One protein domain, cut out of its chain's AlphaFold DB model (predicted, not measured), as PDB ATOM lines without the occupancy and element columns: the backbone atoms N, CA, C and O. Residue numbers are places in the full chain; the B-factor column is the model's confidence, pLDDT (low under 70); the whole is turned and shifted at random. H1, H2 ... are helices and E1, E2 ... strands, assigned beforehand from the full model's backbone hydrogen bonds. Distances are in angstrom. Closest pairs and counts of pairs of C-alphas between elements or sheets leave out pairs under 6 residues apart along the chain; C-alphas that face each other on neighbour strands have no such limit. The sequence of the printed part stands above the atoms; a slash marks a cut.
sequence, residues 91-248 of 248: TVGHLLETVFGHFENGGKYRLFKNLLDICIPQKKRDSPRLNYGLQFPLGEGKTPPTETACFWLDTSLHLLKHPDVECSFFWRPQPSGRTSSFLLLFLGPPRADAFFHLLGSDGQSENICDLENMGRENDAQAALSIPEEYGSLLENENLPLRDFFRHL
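Overview. This is residues 91 to 248 of the 248 residues of an uncharacterized protein of Salinibacter ruber (UniProt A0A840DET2). A strongly twisted sheet of four strands has two long helices, H2 and H3, side over one face, with the short helices H5, H6 and H7 as a further row on the far side of H2 and H3. H1 stands at the sheet's level near the end of E1, and the small H4 is on the opposite face. The printed part has 158 residues, with seven named helices and four named strands in the order H1 H2 E1 H3 E2 E3 H4 E4 H5 H6 H7. The mixed sheet runs E2 E3 E1 E4, and the class is mixed, helices and strands. The whole is compact, with a radius of gyration of the C-alphas of 15.1 A and spans of 40 by 39 by 30 A.

Along the chain. Find C-alpha 133 at (-39.797, -22.105, 37.059); from there E1, residues 133 to 139, runs 18.4 A. Beside it look for E3, residues 181 to 187, 20.4 A, then E2, residues 167 to 172, 17.0 A, and the short E4, residues 208 to 210. H2, residues 107 to 123, is 24.2 A long, and H3, residues 145 to 160, 22.5 A. H1, residues 92 to 100, begins at C-alpha 92 at (-54.059, -6.726, 48.554). The short helices are H4, residues 192 to 198, H5, 219 to 225, H6, 228 to 235, and H7, 241 to 247, which ends at C-alpha 247 at (-52.306, -0.495, 37.929).

Arrangement. Look first at hairpin E2 and E3, antiparallel, with N 184 and O 170 at 2.7 A. E3 and E1 are antiparallel, with N 134 and O 185 at 2.8 A; E1 and E4 are parallel, with N 209 and O 133 at 2.8 A. E1, H3 and E2 form a split strand-helix-strand unit, two strands running the same way with E3 between them, its crossover right-handed. H3 and H2 are on the same face, at heights over the sheet of 8.9 A and 10.5 A; H4, at 8.8 A, is on the opposite face. H1 stands at the sheet's level, 1.5 A. H2, the hub, touches H3 at a steep tilt of 43 degrees, the same way, closest at the C-alphas of Lys 123 and Leu 160, 4.9 A. It touches H5 at Arg 110 and Ala 222, C-alphas 5.0 A apart, and only just touches H1 and H6, with 3 pairs of C-alphas within 8 A each. H7 only just touches H3, closest at the C-alphas of His 158 and Phe 245, 6.9 A. Every O i to N i+4 pair is within hydrogen-bond range in H1, H3, H5 and H7; H2 has 11 of 13, H6 3 of 4, and H4 0 of 3, with 4 of 4 O i to N i+3 pairs.

Size, cuts and confidence. The C-alphas farthest apart, Asp 126 and Gly 177, are 41.6 A apart. The printed part has no cut, and no link is long. Confidence is under 70 at residues 140 to 144, 174 to 179 and 200 to 205.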
ATOM      1  N   THR A  91     -58.854  -7.668  49.166       95.69
ATOM      2  CA  THR A  91     -57.834  -6.613  49.146       95.69
ATOM      3  C   THR A  91     -56.435  -7.205  49.017       95.69
ATOM      4  O   THR A  91     -56.201  -8.375  49.330       95.69
ATOM      5  N   VAL A  92     -55.487  -6.378  48.573       94.00
ATOM      6  CA  VAL A  92     -54.059  -6.726  48.554       94.00
ATOM      7  C   VAL A  92     -53.578  -7.083  49.961       94.00
ATOM      8  O   VAL A  92     -52.886  -8.084  50.132       94.00
ATOM      9  N   GLY A  93     -53.999  -6.317  50.974       94.56
ATOM     10  CA  GLY A  93     -53.637  -6.547  52.369       94.56
ATOM     11  C   GLY A  93     -53.983  -7.946  52.862       94.56
ATOM     12  O   GLY A  93     -53.106  -8.656  53.348       94.56
ATOM     13  N   HIS A  94     -55.229  -8.376  52.642       93.00
ATOM     14  CA  HIS A  94     -55.707  -9.683  53.089       93.00
ATOM     15  C   HIS A  94     -54.943 -10.849  52.444       93.00
ATOM     16  O   HIS A  94     -54.598 -11.827  53.113       93.00
ATOM     17  N   LEU A  95     -54.646 -10.753  51.144       91.94
ATOM     18  CA  LEU A  95     -53.884 -11.794  50.459       91.94
ATOM     19  C   LEU A  95     -52.432 -11.850  50.918       91.94
ATOM     20  O   LEU A  95     -51.910 -12.939  51.145       91.94
ATOM     21  N   LEU A  96     -51.777 -10.700  51.072       92.56
ATOM     22  CA  LEU A  96     -50.396 -10.665  51.543       92.56
ATOM     23  C   LEU A  96     -50.291 -11.124  53.000       92.56
ATOM     24  O   LEU A  96     -49.353 -11.842  53.330       92.56
ATOM     25  N   GLU A  97     -51.269 -10.807  53.847       92.12
ATOM     26  CA  GLU A  97     -51.362 -11.372  55.195       92.12
ATOM     27  C   GLU A  97     -51.557 -12.895  55.159       92.12
ATOM     28  O   GLU A  97     -50.879 -13.614  55.884       92.12
ATOM     29  N   THR A  98     -52.403 -13.411  54.262       89.81
ATOM     30  CA  THR A  98     -52.590 -14.863  54.083       89.81
ATOM     31  C   THR A  98     -51.295 -15.561  53.657       89.81
ATOM     32  O   THR A  98     -51.005 -16.668  54.111       89.81
ATOM     33  N   VAL A  99     -50.504 -14.928  52.789       89.50
ATOM     34  CA  VAL A  99     -49.245 -15.496  52.292       89.50
ATOM     35  C   VAL A  99     -48.117 -15.393  53.322       89.50
ATOM     36  O   VAL A  99     -47.389 -16.362  53.522       89.50
ATOM     37  N   PHE A 100     -47.955 -14.233  53.958       88.88
ATOM     38  CA  PHE A 100     -46.777 -13.899  54.767       88.88
ATOM     39  C   PHE A 100     -47.040 -13.862  56.281       88.88
ATOM     40  O   PHE A 100     -46.145 -13.517  57.057       88.88
ATOM     41  N   GLY A 101     -48.269 -14.145  56.709       88.88
ATOM     42  CA  GLY A 101     -48.738 -14.080  58.095       88.88
ATOM     43  C   GLY A 101     -49.081 -12.668  58.580       88.88
ATOM     44  O   GLY A 101     -49.949 -12.518  59.434       88.88
ATOM     45  N   HIS A 102     -48.432 -11.637  58.031       90.50
ATOM     46  CA  HIS A 102     -48.662 -10.228  58.356       90.50
ATOM     47  C   HIS A 102     -48.494  -9.350  57.116       90.50
ATOM     48  O   HIS A 102     -47.554  -9.540  56.344       90.50
ATOM     49  N   PHE A 103     -49.351  -8.337  56.961       92.12
ATOM     50  CA  PHE A 103     -49.256  -7.396  55.843       92.12
ATOM     51  C   PHE A 103     -47.918  -6.639  55.808       92.12
ATOM     52  O   PHE A 103     -47.359  -6.439  54.734       92.12
ATOM     53  N   GLU A 104     -47.366  -6.264  56.965       92.12
ATOM     54  CA  GLU A 104     -46.097  -5.519  57.081       92.12
ATOM     55  C   GLU A 104     -44.839  -6.378  56.864       92.12
ATOM     56  O   GLU A 104     -43.715  -5.917  57.067       92.12
ATOM     57  N   ASN A 105     -44.993  -7.643  56.463       91.12
ATOM     58  CA  ASN A 105     -43.856  -8.519  56.218       91.12
ATOM     59  C   ASN A 105     -43.024  -8.008  55.028       91.12
ATOM     60  O   ASN A 105     -43.508  -7.925  53.899       91.12
ATOM     61  N   GLY A 106     -41.748  -7.705  55.281       89.62
ATOM     62  CA  GLY A 106     -40.816  -7.182  54.282       89.62
ATOM     63  C   GLY A 106     -40.544  -8.127  53.103       89.62
ATOM     64  O   GLY A 106     -40.198  -7.663  52.013       89.62
ATOM     65  N   GLY A 107     -40.783  -9.432  53.276       89.69
ATOM     66  CA  GLY A 107     -40.661 -10.442  52.225       89.69
ATOM     67  C   GLY A 107     -41.532 -10.153  50.999       89.69
ATOM     68  O   GLY A 107     -41.130 -10.491  49.882       89.69
ATOM     69  N   LYS A 108     -42.657  -9.432  51.163       92.50
ATOM     70  CA  LYS A 108     -43.496  -8.990  50.035       92.50
ATOM     71  C   LYS A 108     -42.709  -8.129  49.045       92.50
ATOM     72  O   LYS A 108     -42.814  -8.340  47.841       92.50
ATOM     73  N   TYR A 109     -41.864  -7.219  49.533       94.00
ATOM     74  CA  TYR A 109     -41.060  -6.351  48.673       94.00
ATOM     75  C   TYR A 109     -40.006  -7.160  47.923       94.00
ATOM     76  O   TYR A 109     -39.876  -7.039  46.708       94.00
ATOM     77  N   ARG A 110     -39.296  -8.052  48.616       92.69
ATOM     78  CA  ARG A 110     -38.280  -8.908  47.991       92.69
ATOM     79  C   ARG A 110     -38.870  -9.772  46.874       92.69
ATOM     80  O   ARG A 110     -38.337  -9.772  45.765       92.69
ATOM     81  N   LEU A 111     -40.014 -10.410  47.128       94.44
ATOM     82  CA  LEU A 111     -40.727 -11.195  46.121       94.44
ATOM     83  C   LEU A 111     -41.134 -10.342  44.917       94.44
ATOM     84  O   LEU A 111     -40.841 -10.712  43.779       94.44
ATOM     85  N   PHE A 112     -41.792  -9.201  45.147       95.31
ATOM     86  CA  PHE A 112     -42.267  -8.346  44.058       95.31
ATOM     87  C   PHE A 112     -41.122  -7.748  43.248       95.31
ATOM     88  O   PHE A 112     -41.198  -7.725  42.023       95.31
ATOM     89  N   LYS A 113     -40.034  -7.330  43.895       94.50
ATOM     90  CA  LYS A 113     -38.821  -6.867  43.219       94.50
ATOM     91  C   LYS A 113     -38.274  -7.943  42.284       94.50
ATOM     92  O   LYS A 113     -38.068  -7.676  41.102       94.50
ATOM     93  N   ASN A 114     -38.098  -9.165  42.787       95.31
ATOM     94  CA  ASN A 114     -37.618 -10.293  41.986       95.31
ATOM     95  C   ASN A 114     -38.568 -10.603  40.817       95.31
ATOM     96  O   ASN A 114     -38.121 -10.842  39.695       95.31
ATOM     97  N   LEU A 115     -39.881 -10.542  41.052       95.81
ATOM     98  CA  LEU A 115     -40.883 -10.731  40.008       95.81
ATOM     99  C   LEU A 115     -40.798  -9.644  38.925       95.81
ATOM    100  O   LEU A 115     -40.812  -9.968  37.740       95.81
ATOM    101  N   LEU A 116     -40.664  -8.371  39.307       95.19
ATOM    102  CA  LEU A 116     -40.524  -7.245  38.377       95.19
ATOM    103  C   LEU A 116     -39.241  -7.364  37.544       95.19
ATOM    104  O   LEU A 116     -39.303  -7.255  36.315       95.19
ATOM    105  N   ASP A 117     -38.111  -7.668  38.187       94.19
ATOM    106  CA  ASP A 117     -36.813  -7.874  37.532       94.19
ATOM    107  C   ASP A 117     -36.862  -8.984  36.475       94.19
ATOM    108  O   ASP A 117     -36.151  -8.926  35.469       94.19
ATOM    109  N   ILE A 118     -37.715  -9.991  36.674       94.75
ATOM    110  CA  ILE A 118     -37.886 -11.107  35.743       94.75
ATOM    111  C   ILE A 118     -38.918 -10.775  34.662       94.75
ATOM    112  O   ILE A 118     -38.631 -10.947  33.474       94.75
ATOM    113  N   CYS A 119     -40.110 -10.305  35.034       93.75
ATOM    114  CA  CYS A 119     -41.240 -10.120  34.120       93.75
ATOM    115  C   CYS A 119     -41.075  -8.906  33.196       93.75
ATOM    116  O   CYS A 119     -41.378  -9.012  32.003       93.75
ATOM    117  N   ILE A 120     -40.550  -7.774  33.686       91.81
ATOM    118  CA  ILE A 120     -40.412  -6.548  32.879       91.81
ATOM    119  C   ILE A 120     -39.519  -6.773  31.644       91.81
ATOM    120  O   ILE A 120     -39.907  -6.358  30.546       91.81
ATOM    121  N   PRO A 121     -38.358  -7.454  31.733       92.31
ATOM    122  CA  PRO A 121     -37.578  -7.798  30.546       92.31
ATOM    123  C   PRO A 121     -38.310  -8.719  29.563       92.31
ATOM    124  O   PRO A 121     -38.106  -8.592  28.353       92.31
ATOM    125  N   GLN A 122     -39.162  -9.633  30.047       91.19
ATOM    126  CA  GLN A 122     -39.919 -10.537  29.173       91.19
ATOM    127  C   GLN A 122     -41.015  -9.812  28.388       91.19
ATOM    128  O   GLN A 122     -41.278 -10.187  27.248       91.19
ATOM    129  N   LYS A 123     -41.601  -8.739  28.937       88.50
ATOM    130  CA  LYS A 123     -42.614  -7.920  28.249       88.50
ATOM    131  C   LYS A 123     -42.164  -7.445  26.863       88.50
ATOM    132  O   LYS A 123     -42.980  -7.339  25.957       88.50
ATOM    133  N   LYS A 124     -40.868  -7.175  26.673       85.94
ATOM    134  CA  LYS A 124     -40.303  -6.686  25.400       85.94
ATOM    135  C   LYS A 124     -40.013  -7.786  24.372       85.94
ATOM    136  O   LYS A 124     -39.545  -7.469  23.284       85.94
ATOM    137  N   ARG A 125     -40.205  -9.061  24.719       86.81
ATOM    138  CA  ARG A 125     -39.949 -10.196  23.824       86.81
ATOM    139  C   ARG A 125     -41.222 -10.583  23.086       86.81
ATOM    140  O   ARG A 125     -42.285 -10.576  23.688       86.81
ATOM    141  N   ASP A 126     -41.086 -11.020  21.838       83.75
ATOM    142  CA  ASP A 126     -42.220 -11.516  21.044       83.75
ATOM    143  C   ASP A 126     -42.809 -12.819  21.609       83.75
ATOM    144  O   ASP A 126     -43.989 -13.102  21.445       83.75
ATOM    145  N   SER A 127     -41.980 -13.619  22.288       85.50
ATOM    146  CA  SER A 127     -42.389 -14.849  22.966       85.50
ATOM    147  C   SER A 127     -41.699 -14.941  24.334       85.50
ATOM    148  O   SER A 127     -40.514 -15.294  24.411       85.50
ATOM    149  N   PRO A 128     -42.390 -14.565  25.428       87.50
ATOM    150  CA  PRO A 128     -41.889 -14.725  26.790       87.50
ATOM    151  C   PRO A 128     -41.592 -16.186  27.114       87.50
ATOM    152  O   PRO A 128     -42.455 -17.051  26.979       87.50
ATOM    153  N   ARG A 129     -40.377 -16.463  27.588       91.06
ATOM    154  CA  ARG A 129     -39.977 -17.807  28.009       91.06
ATOM    155  C   ARG A 129     -38.896 -17.744  29.074       91.06
ATOM    156  O   ARG A 129     -37.967 -16.938  28.975       91.06
ATOM    157  N   LEU A 130     -38.982 -18.651  30.042       90.94
ATOM    158  CA  LEU A 130     -37.951 -18.877  31.050       90.94
ATOM    159  C   LEU A 130     -37.422 -20.308  30.945       90.94
ATOM    160  O   LEU A 130     -38.143 -21.238  30.590       90.94
ATOM    161  N   ASN A 131     -36.137 -20.482  31.252       89.00
ATOM    162  CA  ASN A 131     -35.515 -21.808  31.330       89.00
ATOM    163  C   ASN A 131     -35.671 -22.447  32.722       89.00
ATOM    164  O   ASN A 131     -35.219 -23.570  32.928       89.00
ATOM    165  N   TYR A 132     -36.298 -21.723  33.647       90.81
ATOM    166  CA  TYR A 132     -36.544 -22.091  35.034       90.81
ATOM    167  C   TYR A 132     -37.996 -21.767  35.412       90.81
ATOM    168  O   TYR A 132     -38.650 -20.960  34.747       90.81
ATOM    169  N   GLY A 133     -38.499 -22.413  36.460       92.62
ATOM    170  CA  GLY A 133     -39.797 -22.105  37.059       92.62
ATOM    171  C   GLY A 133     -39.688 -20.996  38.098       92.62
ATOM    172  O   GLY A 133     -38.658 -20.863  38.754       92.62
ATOM    173  N   LEU A 134     -40.747 -20.216  38.259       94.75
ATOM    174  CA  LEU A 134     -40.906 -19.233  39.324       94.75
ATOM    175  C   LEU A 134     -41.683 -19.871  40.468       94.75
ATOM    176  O   LEU A 134     -42.789 -20.362  40.242       94.75
ATOM    177  N   GLN A 135     -41.113 -19.879  41.667       93.19
ATOM    178  CA  GLN A 135     -41.777 -20.384  42.859       93.19
ATOM    179  C   GLN A 135     -42.361 -19.225  43.667       93.19
ATOM    180  O   GLN A 135     -41.638 -18.305  44.044       93.19
ATOM    181  N   PHE A 136     -43.659 -19.309  43.944       93.56
ATOM    182  CA  PHE A 136     -44.406 -18.367  44.767       93.56
ATOM    183  C   PHE A 136     -44.895 -19.053  46.048       93.56
ATOM    184  O   PHE A 136     -45.381 -20.188  45.976       93.56
ATOM    185  N   PRO A 137     -44.831 -18.379  47.205       91.38
ATOM    186  CA  PRO A 137     -45.427 -18.871  48.437       91.38
ATOM    187  C   PRO A 137     -46.957 -18.807  48.350       91.38
ATOM    188  O   PRO A 137     -47.523 -17.829  47.866       91.38
ATOM    189  N   LEU A 138     -47.648 -19.844  48.822       89.50
ATOM    190  CA  LEU A 138     -49.120 -19.876  48.859       89.50
ATOM    191  C   LEU A 138     -49.709 -19.584  50.242       89.50
ATOM    192  O   LEU A 138     -50.932 -19.520  50.362       89.50
ATOM    193  N   GLY A 139     -48.850 -19.371  51.243       82.94
ATOM    194  CA  GLY A 139     -49.224 -19.135  52.633       82.94
ATOM    195  C   GLY A 139     -49.294 -20.396  53.491       82.94
ATOM    196  O   GLY A 139     -49.310 -21.529  52.994       82.94
ATOM    197  N   GLU A 140     -49.332 -20.173  54.803       67.94
ATOM    198  CA  GLU A 140     -49.589 -21.182  55.830       67.94
ATOM    199  C   GLU A 140     -51.007 -20.956  56.370       67.94
ATOM    200  O   GLU A 140     -51.274 -19.959  57.037       67.94
ATOM    201  N   GLY A 141     -51.964 -21.839  56.070       59.47
ATOM    202  CA  GLY A 141     -53.335 -21.587  56.513       59.47
ATOM    203  C   GLY A 141     -54.393 -22.581  56.056       59.47
ATOM    204  O   GLY A 141     -54.127 -23.540  55.338       59.47
ATOM    205  N   LYS A 142     -55.625 -22.327  56.518       50.47
ATOM    206  CA  LYS A 142     -56.842 -23.098  56.196       50.47
ATOM    207  C   LYS A 142     -57.489 -22.682  54.869       50.47
ATOM    208  O   LYS A 142     -58.379 -23.386  54.397       50.47
ATOM    209  N   THR A 143     -57.098 -21.536  54.311       56.81
ATOM    210  CA  THR A 143     -57.614 -21.047  53.029       56.81
ATOM    211  C   THR A 143     -57.079 -21.941  51.913       56.81
ATOM    212  O   THR A 143     -55.878 -22.226  51.900       56.81
ATOM    213  N   PRO A 144     -57.927 -22.420  50.988       63.12
ATOM    214  CA  PRO A 144     -57.451 -23.259  49.904       63.12
ATOM    215  C   PRO A 144     -56.402 -22.502  49.071       63.12
ATOM    216  O   PRO A 144     -56.596 -21.321  48.764       63.12
ATOM    217  N   PRO A 145     -55.316 -23.174  48.641       80.50
ATOM    218  CA  PRO A 145     -54.212 -22.560  47.892       80.50
ATOM    219  C   PRO A 145     -54.639 -21.948  46.548       80.50
ATOM    220  O   PRO A 145     -53.832 -21.338  45.854       80.50
ATOM    221  N   THR A 146     -55.897 -22.131  46.145       88.56
ATOM    222  CA  THR A 146     -56.453 -21.667  44.878       88.56
ATOM    223  C   THR A 146     -56.531 -20.148  44.790       88.56
ATOM    224  O   THR A 146     -56.255 -19.611  43.725       88.56
ATOM    225  N   GLU A 147     -56.878 -19.445  45.870       90.19
ATOM    226  CA  GLU A 147     -57.011 -17.977  45.859       90.19
ATOM    227  C   GLU A 147     -55.654 -17.284  45.702       90.19
ATOM    228  O   GLU A 147     -55.466 -16.460  44.804       90.19
ATOM    229  N   THR A 148     -54.677 -17.680  46.520       91.44
ATOM    230  CA  THR A 148     -53.301 -17.179  46.432       91.44
ATOM    231  C   THR A 148     -52.639 -17.602  45.120       91.44
ATOM    232  O   THR A 148     -51.931 -16.800  44.510       91.44
ATOM    233  N   ALA A 149     -52.937 -18.800  44.599       92.81
ATOM    234  CA  ALA A 149     -52.495 -19.197  43.264       92.81
ATOM    235  C   ALA A 149     -53.086 -18.300  42.166       92.81
ATOM    236  O   ALA A 149     -52.344 -17.861  41.288       92.81
ATOM    237  N   CYS A 150     -54.389 -17.986  42.222       93.06
ATOM    238  CA  CYS A 150     -55.018 -17.068  41.269       93.06
ATOM    239  C   CYS A 150     -54.335 -15.697  41.294       93.06
ATOM    240  O   CYS A 150     -54.026 -15.151  40.240       93.06
ATOM    241  N   PHE A 151     -54.051 -15.166  42.484       94.06
ATOM    242  CA  PHE A 151     -53.374 -13.880  42.645       94.06
ATOM    243  C   PHE A 151     -51.980 -13.848  42.008       94.06
ATOM    244  O   PHE A 151     -51.664 -12.911  41.272       94.06
ATOM    245  N   TRP A 152     -51.155 -14.872  42.239       95.12
ATOM    246  CA  TRP A 152     -49.807 -14.923  41.667       95.12
ATOM    247  C   TRP A 152     -49.798 -15.118  40.157       95.12
ATOM    248  O   TRP A 152     -48.996 -14.485  39.460       95.12
ATOM    249  N   LEU A 153     -50.698 -15.960  39.645       93.88
ATOM    250  CA  LEU A 153     -50.888 -16.117  38.208       93.88
ATOM    251  C   LEU A 153     -51.310 -14.789  37.583       93.88
ATOM    252  O   LEU A 153     -50.677 -14.350  36.626       93.88
ATOM    253  N   ASP A 154     -52.313 -14.120  38.150       93.00
ATOM    254  CA  ASP A 154     -52.836 -12.884  37.576       93.00
ATOM    255  C   ASP A 154     -51.813 -11.750  37.598       93.00
ATOM    256  O   ASP A 154     -51.601 -11.075  36.594       93.00
ATOM    257  N   THR A 155     -51.098 -11.605  38.717       94.81
ATOM    258  CA  THR A 155     -50.004 -10.635  38.857       94.81
ATOM    259  C   THR A 155     -48.931 -10.877  37.796       94.81
ATOM    260  O   THR A 155     -48.506  -9.949  37.109       94.81
ATOM    261  N   SER A 156     -48.522 -12.134  37.606       94.50
ATOM    262  CA  SER A 156     -47.501 -12.492  36.616       94.50
ATOM    263  C   SER A 156     -47.965 -12.200  35.188       94.50
ATOM    264  O   SER A 156     -47.215 -11.626  34.400       94.50
ATOM    265  N   LEU A 157     -49.206 -12.556  34.845       91.38
ATOM    266  CA  LEU A 157     -49.774 -12.328  33.513       91.38
ATOM    267  C   LEU A 157     -49.947 -10.827  33.215       91.38
ATOM    268  O   LEU A 157     -49.584 -10.384  32.119       91.38
ATOM    269  N   HIS A 158     -50.399 -10.033  34.194       92.06
ATOM    270  CA  HIS A 158     -50.492  -8.574  34.080       92.06
ATOM    271  C   HIS A 158     -49.122  -7.920  33.879       92.06
ATOM    272  O   HIS A 158     -48.991  -7.044  33.028       92.06
ATOM    273  N   LEU A 159     -48.081  -8.369  34.584       93.12
ATOM    274  CA  LEU A 159     -46.724  -7.835  34.408       93.12
ATOM    275  C   LEU A 159     -46.112  -8.210  33.052       93.12
ATOM    276  O   LEU A 159     -45.391  -7.409  32.449       93.12
ATOM    277  N   LEU A 160     -46.408  -9.410  32.547       91.62
ATOM    278  CA  LEU A 160     -45.930  -9.861  31.241       91.62
ATOM    279  C   LEU A 160     -46.578  -9.081  30.089       91.62
ATOM    280  O   LEU A 160     -45.894  -8.797  29.110       91.62
ATOM    281  N   LYS A 161     -47.858  -8.697  30.202       87.44
ATOM    282  CA  LYS A 161     -48.635  -7.995  29.152       87.44
ATOM    283  C   LYS A 161     -48.655  -8.738  27.812       87.44
ATOM    284  O   LYS A 161     -48.684  -8.117  26.751       87.44
ATOM    285  N   HIS A 162     -48.673 -10.070  27.877       82.81
ATOM    286  CA  HIS A 162     -48.721 -10.961  26.718       82.81
ATOM    287  C   HIS A 162     -50.002 -11.802  26.735       82.81
ATOM    288  O   HIS A 162     -50.138 -12.663  27.602       82.81
ATOM    289  N   PRO A 163     -50.942 -11.584  25.794       75.12
ATOM    290  CA  PRO A 163     -52.230 -12.284  25.787       75.12
ATOM    291  C   PRO A 163     -52.118 -13.774  25.423       75.12
ATOM    292  O   PRO A 163     -53.001 -14.553  25.781       75.12
ATOM    293  N   ASP A 164     -51.034 -14.158  24.747       79.25
ATOM    294  CA  ASP A 164     -50.801 -15.508  24.221       79.25
ATOM    295  C   ASP A 164     -49.602 -16.196  24.896       79.25
ATOM    296  O   ASP A 164     -48.965 -17.072  24.311       79.25
ATOM    297  N   VAL A 165     -49.248 -15.783  26.118       84.50
ATOM    298  CA  VAL A 165     -48.155 -16.435  26.844       84.50
ATOM    299  C   VAL A 165     -48.516 -17.888  27.148       84.50
ATOM    300  O   VAL A 165     -49.487 -18.187  27.842       84.50
ATOM    301  N   GLU A 166     -47.712 -18.814  26.631       87.31
ATOM    302  CA  GLU A 166     -47.801 -20.213  27.022       87.31
ATOM    303  C   GLU A 166     -47.211 -20.365  28.419       87.31
ATOM    304  O   GLU A 166     -46.033 -20.075  28.642       87.31
ATOM    305  N   CYS A 167     -48.001 -20.851  29.372       89.94
ATOM    306  CA  CYS A 167     -47.475 -21.192  30.682       89.94
ATOM    307  C   CYS A 167     -48.053 -22.493  31.225       89.94
ATOM    308  O   CYS A 167     -49.169 -22.898  30.903       89.94
ATOM    309  N   SER A 168     -47.266 -23.148  32.069       91.06
ATOM    310  CA  SER A 168     -47.688 -24.293  32.871       91.06
ATOM    311  C   SER A 168     -47.531 -23.929  34.334       91.06
ATOM    312  O   SER A 168     -46.536 -23.306  34.704       91.06
ATOM    313  N   PHE A 169     -48.476 -24.334  35.172       92.19
ATOM    314  CA  PHE A 169     -48.364 -24.119  36.603       92.19
ATOM    315  C   PHE A 169     -48.761 -25.354  37.395       92.19
ATOM    316  O   PHE A 169     -49.590 -26.159  36.975       92.19
ATOM    317  N   PHE A 170     -48.131 -25.490  38.551       90.12
ATOM    318  CA  PHE A 170     -48.335 -26.583  39.485       90.12
ATOM    319  C   PHE A 170     -48.288 -25.998  40.882       90.12
ATOM    320  O   PHE A 170     -47.443 -25.155  41.144       90.12
ATOM    321  N   TRP A 171     -49.119 -26.461  41.801       88.31
ATOM    322  CA  TRP A 171     -48.915 -26.150  43.209       88.31
ATOM    323  C   TRP A 171     -48.797 -27.422  44.012       88.31
ATOM    324  O   TRP A 171     -49.311 -28.479  43.637       88.31
ATOM    325  N   ARG A 172     -48.105 -27.294  45.134       79.94
ATOM    326  CA  ARG A 172     -47.984 -28.347  46.118       79.94
ATOM    327  C   ARG A 172     -48.610 -27.855  47.421       79.94
ATOM    328  O   ARG A 172     -48.076 -26.906  48.001       79.94
ATOM    329  N   PRO A 173     -49.717 -28.466  47.882       71.06
ATOM    330  CA  PRO A 173     -50.196 -28.229  49.236       71.06
ATOM    331  C   PRO A 173     -49.151 -28.748  50.230       71.06
ATOM    332  O   PRO A 173     -48.425 -29.700  49.928       71.06
ATOM    333  N   GLN A 174     -49.040 -28.087  51.382       66.12
ATOM    334  CA  GLN A 174     -48.010 -28.330  52.389       66.12
ATOM    335  C   GLN A 174     -47.847 -29.835  52.665       66.12
ATOM    336  O   GLN A 174     -48.745 -30.460  53.230       66.12
ATOM    337  N   PRO A 175     -46.715 -30.454  52.282       54.94
ATOM    338  CA  PRO A 175     -46.462 -31.826  52.676       54.94
ATOM    339  C   PRO A 175     -46.163 -31.832  54.174       54.94
ATOM    340  O   PRO A 175     -45.453 -30.960  54.682       54.94
ATOM    341  N   SER A 176     -46.672 -32.837  54.879       46.00
ATOM    342  CA  SER A 176     -46.326 -33.104  56.273       46.00
ATOM    343  C   SER A 176     -44.798 -33.122  56.434       46.00
ATOM    344  O   SER A 176     -44.140 -34.049  55.964       46.00
ATOM    345  N   GLY A 177     -44.237 -32.074  57.050       45.88
ATOM    346  CA  GLY A 177     -42.801 -31.936  57.319       45.88
ATOM    347  C   GLY A 177     -42.004 -30.936  56.461       45.88
ATOM    348  O   GLY A 177     -40.820 -30.776  56.748       45.88
ATOM    349  N   ARG A 178     -42.585 -30.238  55.463       53.03
ATOM    350  CA  ARG A 178     -41.937 -29.055  54.834       53.03
ATOM    351  C   ARG A 178     -42.567 -27.735  55.294       53.03
ATOM    352  O   ARG A 178     -43.696 -27.700  55.778       53.03
ATOM    353  N   THR A 179     -41.811 -26.655  55.108       56.50
ATOM    354  CA  THR A 179     -42.061 -25.328  55.681       56.50
ATOM    355  C   THR A 179     -43.093 -24.449  54.972       56.50
ATOM    356  O   THR A 179     -43.493 -23.491  55.597       56.50
ATOM    357  N   SER A 180     -43.609 -24.734  53.768       70.81
ATOM    358  CA  SER A 180     -44.758 -23.972  53.218       70.81
ATOM    359  C   SER A 180     -45.333 -24.582  51.930       70.81
ATOM    360  O   SER A 180     -44.659 -25.340  51.225       70.81
ATOM    361  N   SER A 181     -46.602 -24.274  51.627       83.25
ATOM    362  CA  SER A 181     -47.223 -24.545  50.318       83.25
ATOM    363  C   SER A 181     -46.671 -23.584  49.264       83.25
ATOM    364  O   SER A 181     -46.452 -22.408  49.558       83.25
ATOM    365  N   PHE A 182     -46.503 -24.041  48.020       88.31
ATOM    366  CA  PHE A 182     -45.968 -23.198  46.943       88.31
ATOM    367  C   PHE A 182     -46.619 -23.462  45.583       88.31
ATOM    368  O   PHE A 182     -47.096 -24.564  45.305       88.31
ATOM    369  N   LEU A 183     -46.593 -22.441  44.726       92.44
ATOM    370  CA  LEU A 183     -46.945 -22.475  43.307       92.44
ATOM    371  C   LEU A 183     -45.664 -22.393  42.478       92.44
ATOM    372  O   LEU A 183     -44.831 -21.531  42.718       92.44
ATOM    373  N   LEU A 184     -45.534 -23.248  41.475       93.06
ATOM    374  CA  LEU A 184     -44.537 -23.170  40.418       93.06
ATOM    375  C   LEU A 184     -45.204 -22.692  39.133       93.06
ATOM    376  O   LEU A 184     -46.158 -23.319  38.675       93.06
ATOM    377  N   LEU A 185     -44.672 -21.633  38.532       94.50
ATOM    378  CA  LEU A 185     -45.082 -21.099  37.235       94.50
ATOM    379  C   LEU A 185     -43.932 -21.212  36.233       94.50
ATOM    380  O   LEU A 185     -42.830 -20.731  36.478       94.50
ATOM    381  N   PHE A 186     -44.199 -21.792  35.071       94.00
ATOM    382  CA  PHE A 186     -43.256 -21.898  33.961       94.00
ATOM    383  C   PHE A 186     -43.778 -21.098  32.776       94.00
ATOM    384  O   PHE A 186     -44.910 -21.317  32.353       94.00
ATOM    385  N   LEU A 187     -42.953 -20.206  32.223       92.25
ATOM    386  CA  LEU A 187     -43.230 -19.548  30.942       92.25
ATOM    387  C   LEU A 187     -42.640 -20.419  29.828       92.25
ATOM    388  O   LEU A 187     -41.418 -20.476  29.666       92.25
ATOM    389  N   GLY A 188     -43.511 -21.123  29.108       88.50
ATOM    390  CA  GLY A 188     -43.205 -22.234  28.211       88.50
ATOM    391  C   GLY A 188     -43.208 -23.612  28.899       88.50
ATOM    392  O   GLY A 188     -43.484 -23.722  30.097       88.50
ATOM    393  N   PRO A 189     -42.902 -24.690  28.151       87.94
ATOM    394  CA  PRO A 189     -42.891 -26.048  28.691       87.94
ATOM    395  C   PRO A 189     -41.841 -26.227  29.802       87.94
ATOM    396  O   PRO A 189     -40.682 -25.838  29.597       87.94
ATOM    397  N   PRO A 190     -42.196 -26.850  30.944       88.50
ATOM    398  CA  PRO A 190     -41.241 -27.135  32.006       88.50
ATOM    399  C   PRO A 190     -40.181 -28.132  31.529       88.50
ATOM    400  O   PRO A 190     -40.443 -29.031  30.726       88.50
ATOM    401  N   ARG A 191     -38.964 -28.000  32.060       84.75
ATOM    402  CA  ARG A 191     -37.911 -29.002  31.867       84.75
ATOM    403  C   ARG A 191     -38.295 -30.298  32.581       84.75
ATOM    404  O   ARG A 191     -38.925 -30.267  33.633       84.75
ATOM    405  N   ALA A 192     -37.857 -31.439  32.051       83.38
ATOM    406  CA  ALA A 192     -38.141 -32.742  32.660       83.38
ATOM    407  C   ALA A 192     -37.614 -32.852  34.106       83.38
ATOM    408  O   ALA A 192     -38.231 -33.505  34.941       83.38
ATOM    409  N   ASP A 193     -36.505 -32.176  34.416       79.94
ATOM    410  CA  ASP A 193     -35.916 -32.137  35.758       79.94
ATOM    411  C   ASP A 193     -36.757 -31.347  36.783       79.94
ATOM    412  O   ASP A 193     -36.699 -31.637  37.980       79.94
ATOM    413  N   ALA A 194     -37.621 -30.429  36.338       80.50
ATOM    414  CA  ALA A 194     -38.567 -29.729  37.206       80.50
ATOM    415  C   ALA A 194     -39.612 -30.686  37.808       80.50
ATOM    416  O   ALA A 194     -40.175 -30.410  38.865       80.50
ATOM    417  N   PHE A 195     -39.834 -31.849  37.191       77.56
ATOM    418  CA  PHE A 195     -40.754 -32.862  37.702       77.56
ATOM    419  C   PHE A 195     -40.332 -33.418  39.073       77.56
ATOM    420  O   PHE A 195     -41.181 -33.723  39.907       77.56
ATOM    421  N   PHE A 196     -39.027 -33.487  39.355       75.69
ATOM    422  CA  PHE A 196     -38.522 -33.935  40.659       75.69
ATOM    423  C   PHE A 196     -38.939 -32.996  41.805       75.69
ATOM    424  O   PHE A 196     -39.195 -33.448  42.923       75.69
ATOM    425  N   HIS A 197     -39.104 -31.701  41.515       74.06
ATOM    426  CA  HIS A 197     -39.579 -30.705  42.486       74.06
ATOM    427  C   HIS A 197     -41.025 -30.943  42.883       74.06
ATOM    428  O   HIS A 197     -41.369 -30.875  44.065       74.06
ATOM    429  N   LEU A 198     -41.850 -31.305  41.900       72.88
ATOM    430  CA  LEU A 198     -43.259 -31.632  42.101       72.88
ATOM    431  C   LEU A 198     -43.438 -32.879  42.968       72.88
ATOM    432  O   LEU A 198     -44.327 -32.917  43.814       72.88
ATOM    433  N   LEU A 199     -42.563 -33.874  42.804       72.38
ATOM    434  CA  LEU A 199     -42.601 -35.114  43.586       72.38
ATOM    435  C   LEU A 199     -41.995 -34.982  44.990       72.38
ATOM    436  O   LEU A 199     -42.089 -35.911  45.789       72.38
ATOM    437  N   GLY A 200     -41.387 -33.841  45.311       64.25
ATOM    438  CA  GLY A 200     -40.894 -33.566  46.650       64.25
ATOM    439  C   GLY A 200     -39.584 -34.232  47.029       64.25
ATOM    440  O   GLY A 200     -39.334 -34.401  48.218       64.25
ATOM    441  N   SER A 201     -38.728 -34.548  46.060       58.91
ATOM    442  CA  SER A 201     -37.318 -34.789  46.371       58.91
ATOM    443  C   SER A 201     -36.672 -33.477  46.832       58.91
ATOM    444  O   SER A 201     -36.835 -32.452  46.171       58.91
ATOM    445  N   ASP A 202     -35.947 -33.484  47.953       55.91
ATOM    446  CA  ASP A 202     -35.269 -32.310  48.547       55.91
ATOM    447  C   ASP A 202     -34.030 -31.833  47.758       55.91
ATOM    448  O   ASP A 202     -33.158 -31.147  48.288       55.91
ATOM    449  N   GLY A 203     -33.919 -32.197  46.479       55.34
ATOM    450  CA  GLY A 203     -32.838 -31.714  45.631       55.34
ATOM    451  C   GLY A 203     -33.038 -30.236  45.320       55.34
ATOM    452  O   GLY A 203     -33.999 -29.892  44.640       55.34
ATOM    453  N   GLN A 204     -32.128 -29.374  45.775       57.34
ATOM    454  CA  GLN A 204     -31.989 -28.005  45.270       57.34
ATOM    455  C   GLN A 204     -31.823 -28.086  43.744       57.34
ATOM    456  O   GLN A 204     -30.859 -28.684  43.271       57.34
ATOM    457  N   SER A 205     -32.772 -27.561  42.965       64.81
ATOM    458  CA  SER A 205     -32.600 -27.457  41.512       64.81
ATOM    459  C   SER A 205     -32.298 -26.033  41.147       64.81
ATOM    460  O   SER A 205     -33.043 -25.121  41.488       64.81
ATOM    461  N   GLU A 206     -31.253 -25.885  40.351       71.38
ATOM    462  CA  GLU A 206     -30.883 -24.638  39.695       71.38
ATOM    463  C   GLU A 206     -31.978 -24.134  38.731       71.38
ATOM    464  O   GLU A 206     -31.933 -22.988  38.292       71.38
ATOM    465  N   ASN A 207     -32.982 -24.964  38.413       84.19
ATOM    466  CA  ASN A 207     -34.070 -24.630  37.492       84.19
ATOM    467  C   ASN A 207     -35.351 -24.150  38.189       84.19
ATOM    468  O   ASN A 207     -36.357 -23.968  37.503       84.19
ATOM    469  N   ILE A 208     -35.350 -23.966  39.511       88.44
ATOM    470  CA  ILE A 208     -36.447 -23.314  40.236       88.44
ATOM    471  C   ILE A 208     -35.912 -22.041  40.889       88.44
ATOM    472  O   ILE A 208     -34.953 -22.067  41.654       88.44
ATOM    473  N   CYS A 209     -36.551 -20.921  40.577       91.19
ATOM    474  CA  CYS A 209     -36.271 -19.624  41.160       91.19
ATOM    475  C   CYS A 209     -37.246 -19.376  42.313       91.19
ATOM    476  O   CYS A 209     -38.408 -19.040  42.082       91.19
ATOM    477  N   ASP A 210     -36.769 -19.538  43.546       90.25
ATOM    478  CA  ASP A 210     -37.508 -19.152  44.748       90.25
ATOM    479  C   ASP A 210     -37.577 -17.630  44.860       90.25
ATOM    480  O   ASP A 210     -36.614 -16.997  45.280       90.25
ATOM    481  N   LEU A 211     -38.700 -17.032  44.454       91.44
ATOM    482  CA  LEU A 211     -38.844 -15.576  44.423       91.44
ATOM    483  C   LEU A 211     -38.774 -14.950  45.813       91.44
ATOM    484  O   LEU A 211     -38.331 -13.808  45.937       91.44
ATOM    485  N   GLU A 212     -39.187 -15.685  46.846       86.50
ATOM    486  CA  GLU A 212     -39.104 -15.205  48.216       86.50
ATOM    487  C   GLU A 212     -37.660 -15.224  48.708       86.50
ATOM    488  O   GLU A 212     -37.281 -14.309  49.419       86.50
ATOM    489  N   ASN A 213     -36.831 -16.197  48.326       84.38
ATOM    490  CA  ASN A 213     -35.473 -16.354  48.872       84.38
ATOM    491  C   ASN A 213     -34.343 -16.040  47.873       84.38
ATOM    492  O   ASN A 213     -33.164 -16.214  48.185       84.38
ATOM    493  N   MET A 214     -34.679 -15.569  46.671       83.75
ATOM    494  CA  MET A 214     -33.712 -15.186  45.646       83.75
ATOM    495  C   MET A 214     -33.017 -13.867  46.000       83.75
ATOM    496  O   MET A 214     -33.649 -12.872  46.357       83.75
ATOM    497  N   GLY A 215     -31.703 -13.843  45.767       76.94
ATOM    498  CA  GLY A 215     -30.872 -12.649  45.885       76.94
ATOM    499  C   GLY A 215     -30.148 -12.552  47.226       76.94
ATOM    500  O   GLY A 215     -30.288 -13.393  48.105       76.94
ATOM    501  N   ARG A 216     -29.289 -11.534  47.352       74.50
ATOM    502  CA  ARG A 216     -28.567 -11.214  48.601       74.50
ATOM    503  C   ARG A 216     -29.111  -9.963  49.291       74.50
ATOM    504  O   ARG A 216     -28.600  -9.585  50.342       74.50
ATOM    505  N   GLU A 217     -30.075  -9.299  48.663       80.06
ATOM    506  CA  GLU A 217     -30.699  -8.086  49.180       80.06
ATOM    507  C   GLU A 217     -31.586  -8.440  50.372       80.06
ATOM    508  O   GLU A 217     -32.332  -9.419  50.338       80.06
ATOM    509  N   ASN A 218     -31.495  -7.643  51.435       85.06
ATOM    510  CA  ASN A 218     -32.448  -7.732  52.536       85.06
ATOM    511  C   ASN A 218     -33.752  -6.993  52.185       85.06
ATOM    512  O   ASN A 218     -33.813  -6.231  51.219       85.06
ATOM    513  N   ASP A 219     -34.791  -7.186  52.993       87.25
ATOM    514  CA  ASP A 219     -36.130  -6.655  52.706       87.25
ATOM    515  C   ASP A 219     -36.162  -5.127  52.568       87.25
ATOM    516  O   ASP A 219     -36.861  -4.595  51.709       87.25
ATOM    517  N   ALA A 220     -35.358  -4.412  53.361       86.62
ATOM    518  CA  ALA A 220     -35.270  -2.954  53.290       86.62
ATOM    519  C   ALA A 220     -34.617  -2.480  51.981       86.62
ATOM    520  O   ALA A 220     -35.053  -1.499  51.384       86.62
ATOM    521  N   GLN A 221     -33.583  -3.184  51.510       89.00
ATOM    522  CA  GLN A 221     -32.955  -2.907  50.216       89.00
ATOM    523  C   GLN A 221     -33.908  -3.201  49.056       89.00
ATOM    524  O   GLN A 221     -33.965  -2.415  48.109       89.00
ATOM    525  N   ALA A 222     -34.675  -4.289  49.146       88.06
ATOM    526  CA  ALA A 222     -35.690  -4.610  48.154       88.06
ATOM    527  C   ALA A 222     -36.776  -3.525  48.098       88.06
ATOM    528  O   ALA A 222     -37.080  -3.043  47.012       88.06
ATOM    529  N   ALA A 223     -37.285  -3.072  49.250       89.50
ATOM    530  CA  ALA A 223     -38.283  -2.002  49.322       89.50
ATOM    531  C   ALA A 223     -37.807  -0.703  48.646       89.50
ATOM    532  O   ALA A 223     -38.559  -0.092  47.893       89.50
ATOM    533  N   LEU A 224     -36.539  -0.320  48.836       91.00
ATOM    534  CA  LEU A 224     -35.947   0.865  48.198       91.00
ATOM    535  C   LEU A 224     -35.675   0.701  46.693       91.00
ATOM    536  O   LEU A 224     -35.470   1.695  46.000       91.00
ATOM    537  N   SER A 225     -35.612  -0.537  46.197       90.38
ATOM    538  CA  SER A 225     -35.262  -0.840  44.802       90.38
ATOM    539  C   SER A 225     -36.486  -1.019  43.902       90.38
ATOM    540  O   SER A 225     -36.354  -0.999  42.677       90.38
ATOM    541  N   ILE A 226     -37.673  -1.201  44.485       92.50
ATOM    542  CA  ILE A 226     -38.926  -1.295  43.736       92.50
ATOM    543  C   ILE A 226     -39.306   0.097  43.211       92.50
ATOM    544  O   ILE A 226     -39.262   1.066  43.971       92.50
ATOM    545  N   PRO A 227     -39.717   0.227  41.935       93.06
ATOM    546  CA  PRO A 227     -40.254   1.486  41.432       93.06
ATOM    547  C   PRO A 227     -41.463   1.952  42.256       93.06
ATOM    548  O   PRO A 227     -42.349   1.155  42.564       93.06
ATOM    549  N   GLU A 228     -41.527   3.250  42.563       92.25
ATOM    550  CA  GLU A 228     -42.551   3.870  43.429       92.25
ATOM    551  C   GLU A 228     -43.992   3.494  43.033       92.25
ATOM    552  O   GLU A 228     -44.843   3.249  43.891       92.25
ATOM    553  N   GLU A 229     -44.250   3.362  41.727       92.62
ATOM    554  CA  GLU A 229     -45.549   2.947  41.192       92.62
ATOM    555  C   GLU A 229     -46.003   1.570  41.702       92.62
ATOM    556  O   GLU A 229     -47.184   1.411  41.979       92.62
ATOM    557  N   TYR A 230     -45.097   0.607  41.906       93.44
ATOM    558  CA  TYR A 230     -45.436  -0.703  42.481       93.44
ATOM    559  C   TYR A 230     -45.318  -0.704  44.004       93.44
ATOM    560  O   TYR A 230     -46.110  -1.365  44.671       93.44
ATOM    561  N   GLY A 231     -44.362   0.045  44.564       93.50
ATOM    562  CA  GLY A 231     -44.192   0.168  46.016       93.50
ATOM    563  C   GLY A 231     -45.468   0.678  46.689       93.50
ATOM    564  O   GLY A 231     -45.976   0.043  47.610       93.50
ATOM    565  N   SER A 232     -46.063   1.737  46.133       94.25
ATOM    566  CA  SER A 232     -47.319   2.317  46.633       94.25
ATOM    567  C   SER A 232     -48.510   1.347  46.607       94.25
ATOM    568  O   SER A 232     -49.394   1.429  47.461       94.25
ATOM    569  N   LEU A 233     -48.532   0.388  45.672       95.56
ATOM    570  CA  LEU A 233     -49.557  -0.659  45.628       95.56
ATOM    571  C   LEU A 233     -49.395  -1.665  46.778       95.56
ATOM    572  O   LEU A 233     -50.392  -2.131  47.324       95.56
ATOM    573  N   LEU A 234     -48.152  -1.988  47.154       94.44
ATOM    574  CA  LEU A 234     -47.821  -2.941  48.225       94.44
ATOM    575  C   LEU A 234     -47.937  -2.346  49.634       94.44
ATOM    576  O   LEU A 234     -48.020  -3.094  50.611       94.44
ATOM    577  N   GLU A 235     -47.933  -1.018  49.736       95.00
ATOM    578  CA  GLU A 235     -48.143  -0.263  50.975       95.00
ATOM    579  C   GLU A 235     -49.630   0.010  51.258       95.00
ATOM    580  O   GLU A 235     -50.003   0.321  52.387       95.00
ATOM    581  N   ASN A 236     -50.510  -0.151  50.265       95.62
ATOM    582  CA  ASN A 236     -51.940   0.088  50.427       95.62
ATOM    583  C   ASN A 236     -52.704  -1.196  50.793       95.62
ATOM    584  O   ASN A 236     -53.240  -1.894  49.934       95.62
ATOM    585  N   GLU A 237     -52.806  -1.472  52.094       95.25
ATOM    586  CA  GLU A 237     -53.504  -2.644  52.648       95.25
ATOM    587  C   GLU A 237     -54.959  -2.775  52.160       95.25
ATOM    588  O   GLU A 237     -55.447  -3.869  51.864       95.25
ATOM    589  N   ASN A 238     -55.648  -1.640  52.032       96.75
ATOM    590  CA  ASN A 238     -57.068  -1.580  51.689       96.75
ATOM    591  C   ASN A 238     -57.322  -1.522  50.176       96.75
ATOM    592  O   ASN A 238     -58.476  -1.392  49.764       96.75
ATOM    593  N   LEU A 239     -56.278  -1.605  49.344       96.69
ATOM    594  CA  LEU A 239     -56.413  -1.574  47.892       96.69
ATOM    595  C   LEU A 239     -57.204  -2.802  47.414       96.69
ATOM    596  O   LEU A 239     -56.746  -3.934  47.612       96.69
ATOM    597  N   PRO A 240     -58.369  -2.625  46.763       96.69
ATOM    598  CA  PRO A 240     -59.096  -3.745  46.179       96.69
ATOM    599  C   PRO A 240     -58.256  -4.421  45.093       96.69
ATOM    600  O   PRO A 240     -57.645  -3.729  44.273       96.69
ATOM    601  N   LEU A 241     -58.279  -5.757  45.014       94.94
ATOM    602  CA  LEU A 241     -57.483  -6.488  44.014       94.94
ATOM    603  C   LEU A 241     -57.792  -6.048  42.583       94.94
ATOM    604  O   LEU A 241     -56.894  -5.906  41.760       94.94
ATOM    605  N   ARG A 242     -59.061  -5.756  42.287       94.25
ATOM    606  CA  ARG A 242     -59.456  -5.221  40.979       94.25
ATOM    607  C   ARG A 242     -58.679  -3.960  40.595       94.25
ATOM    608  O   ARG A 242     -58.353  -3.777  39.427       94.25
ATOM    609  N   ASP A 243     -58.458  -3.065  41.552       95.25
ATOM    610  CA  ASP A 243     -57.784  -1.794  41.295       95.25
ATOM    611  C   ASP A 243     -56.262  -1.980  41.296       95.25
ATOM    612  O   ASP A 243     -55.584  -1.378  40.469       95.25
ATOM    613  N   PHE A 244     -55.741  -2.912  42.099       95.38
ATOM    614  CA  PHE A 244     -54.359  -3.386  42.001       95.38
ATOM    615  C   PHE A 244     -54.010  -3.883  40.589       95.38
ATOM    616  O   PHE A 244     -53.080  -3.369  39.971       95.38
ATOM    617  N   PHE A 245     -54.800  -4.802  40.023       92.69
ATOM    618  CA  PHE A 245     -54.545  -5.350  38.684       92.69
ATOM    619  C   PHE A 245     -54.655  -4.310  37.562       92.69
ATOM    620  O   PHE A 245     -53.949  -4.401  36.562       92.69
ATOM    621  N   ARG A 246     -55.485  -3.271  37.729       91.56
ATOM    622  CA  ARG A 246     -55.570  -2.153  36.771       91.56
ATOM    623  C   ARG A 246     -54.309  -1.290  36.730       91.56
ATOM    624  O   ARG A 246     -54.107  -0.594  35.736       91.56
ATOM    625  N   HIS A 247     -53.522  -1.294  37.802       91.50
ATOM    626  CA  HIS A 247     -52.306  -0.495  37.929       91.50
ATOM    627  C   HIS A 247     -51.018  -1.271  37.607       91.50
ATOM    628  O   HIS A 247     -49.971  -0.637  37.480       91.50
ATOM    629  N   LEU A 248     -51.091  -2.595  37.412       87.94
ATOM    630  CA  LEU A 248     -49.978  -3.435  36.942       87.94
ATOM    631  C   LEU A 248     -49.725  -3.312  35.423       87.94
ATOM    632  O   LEU A 248     -48.548  -3.301  34.995       87.94
TER     633      LEU A 248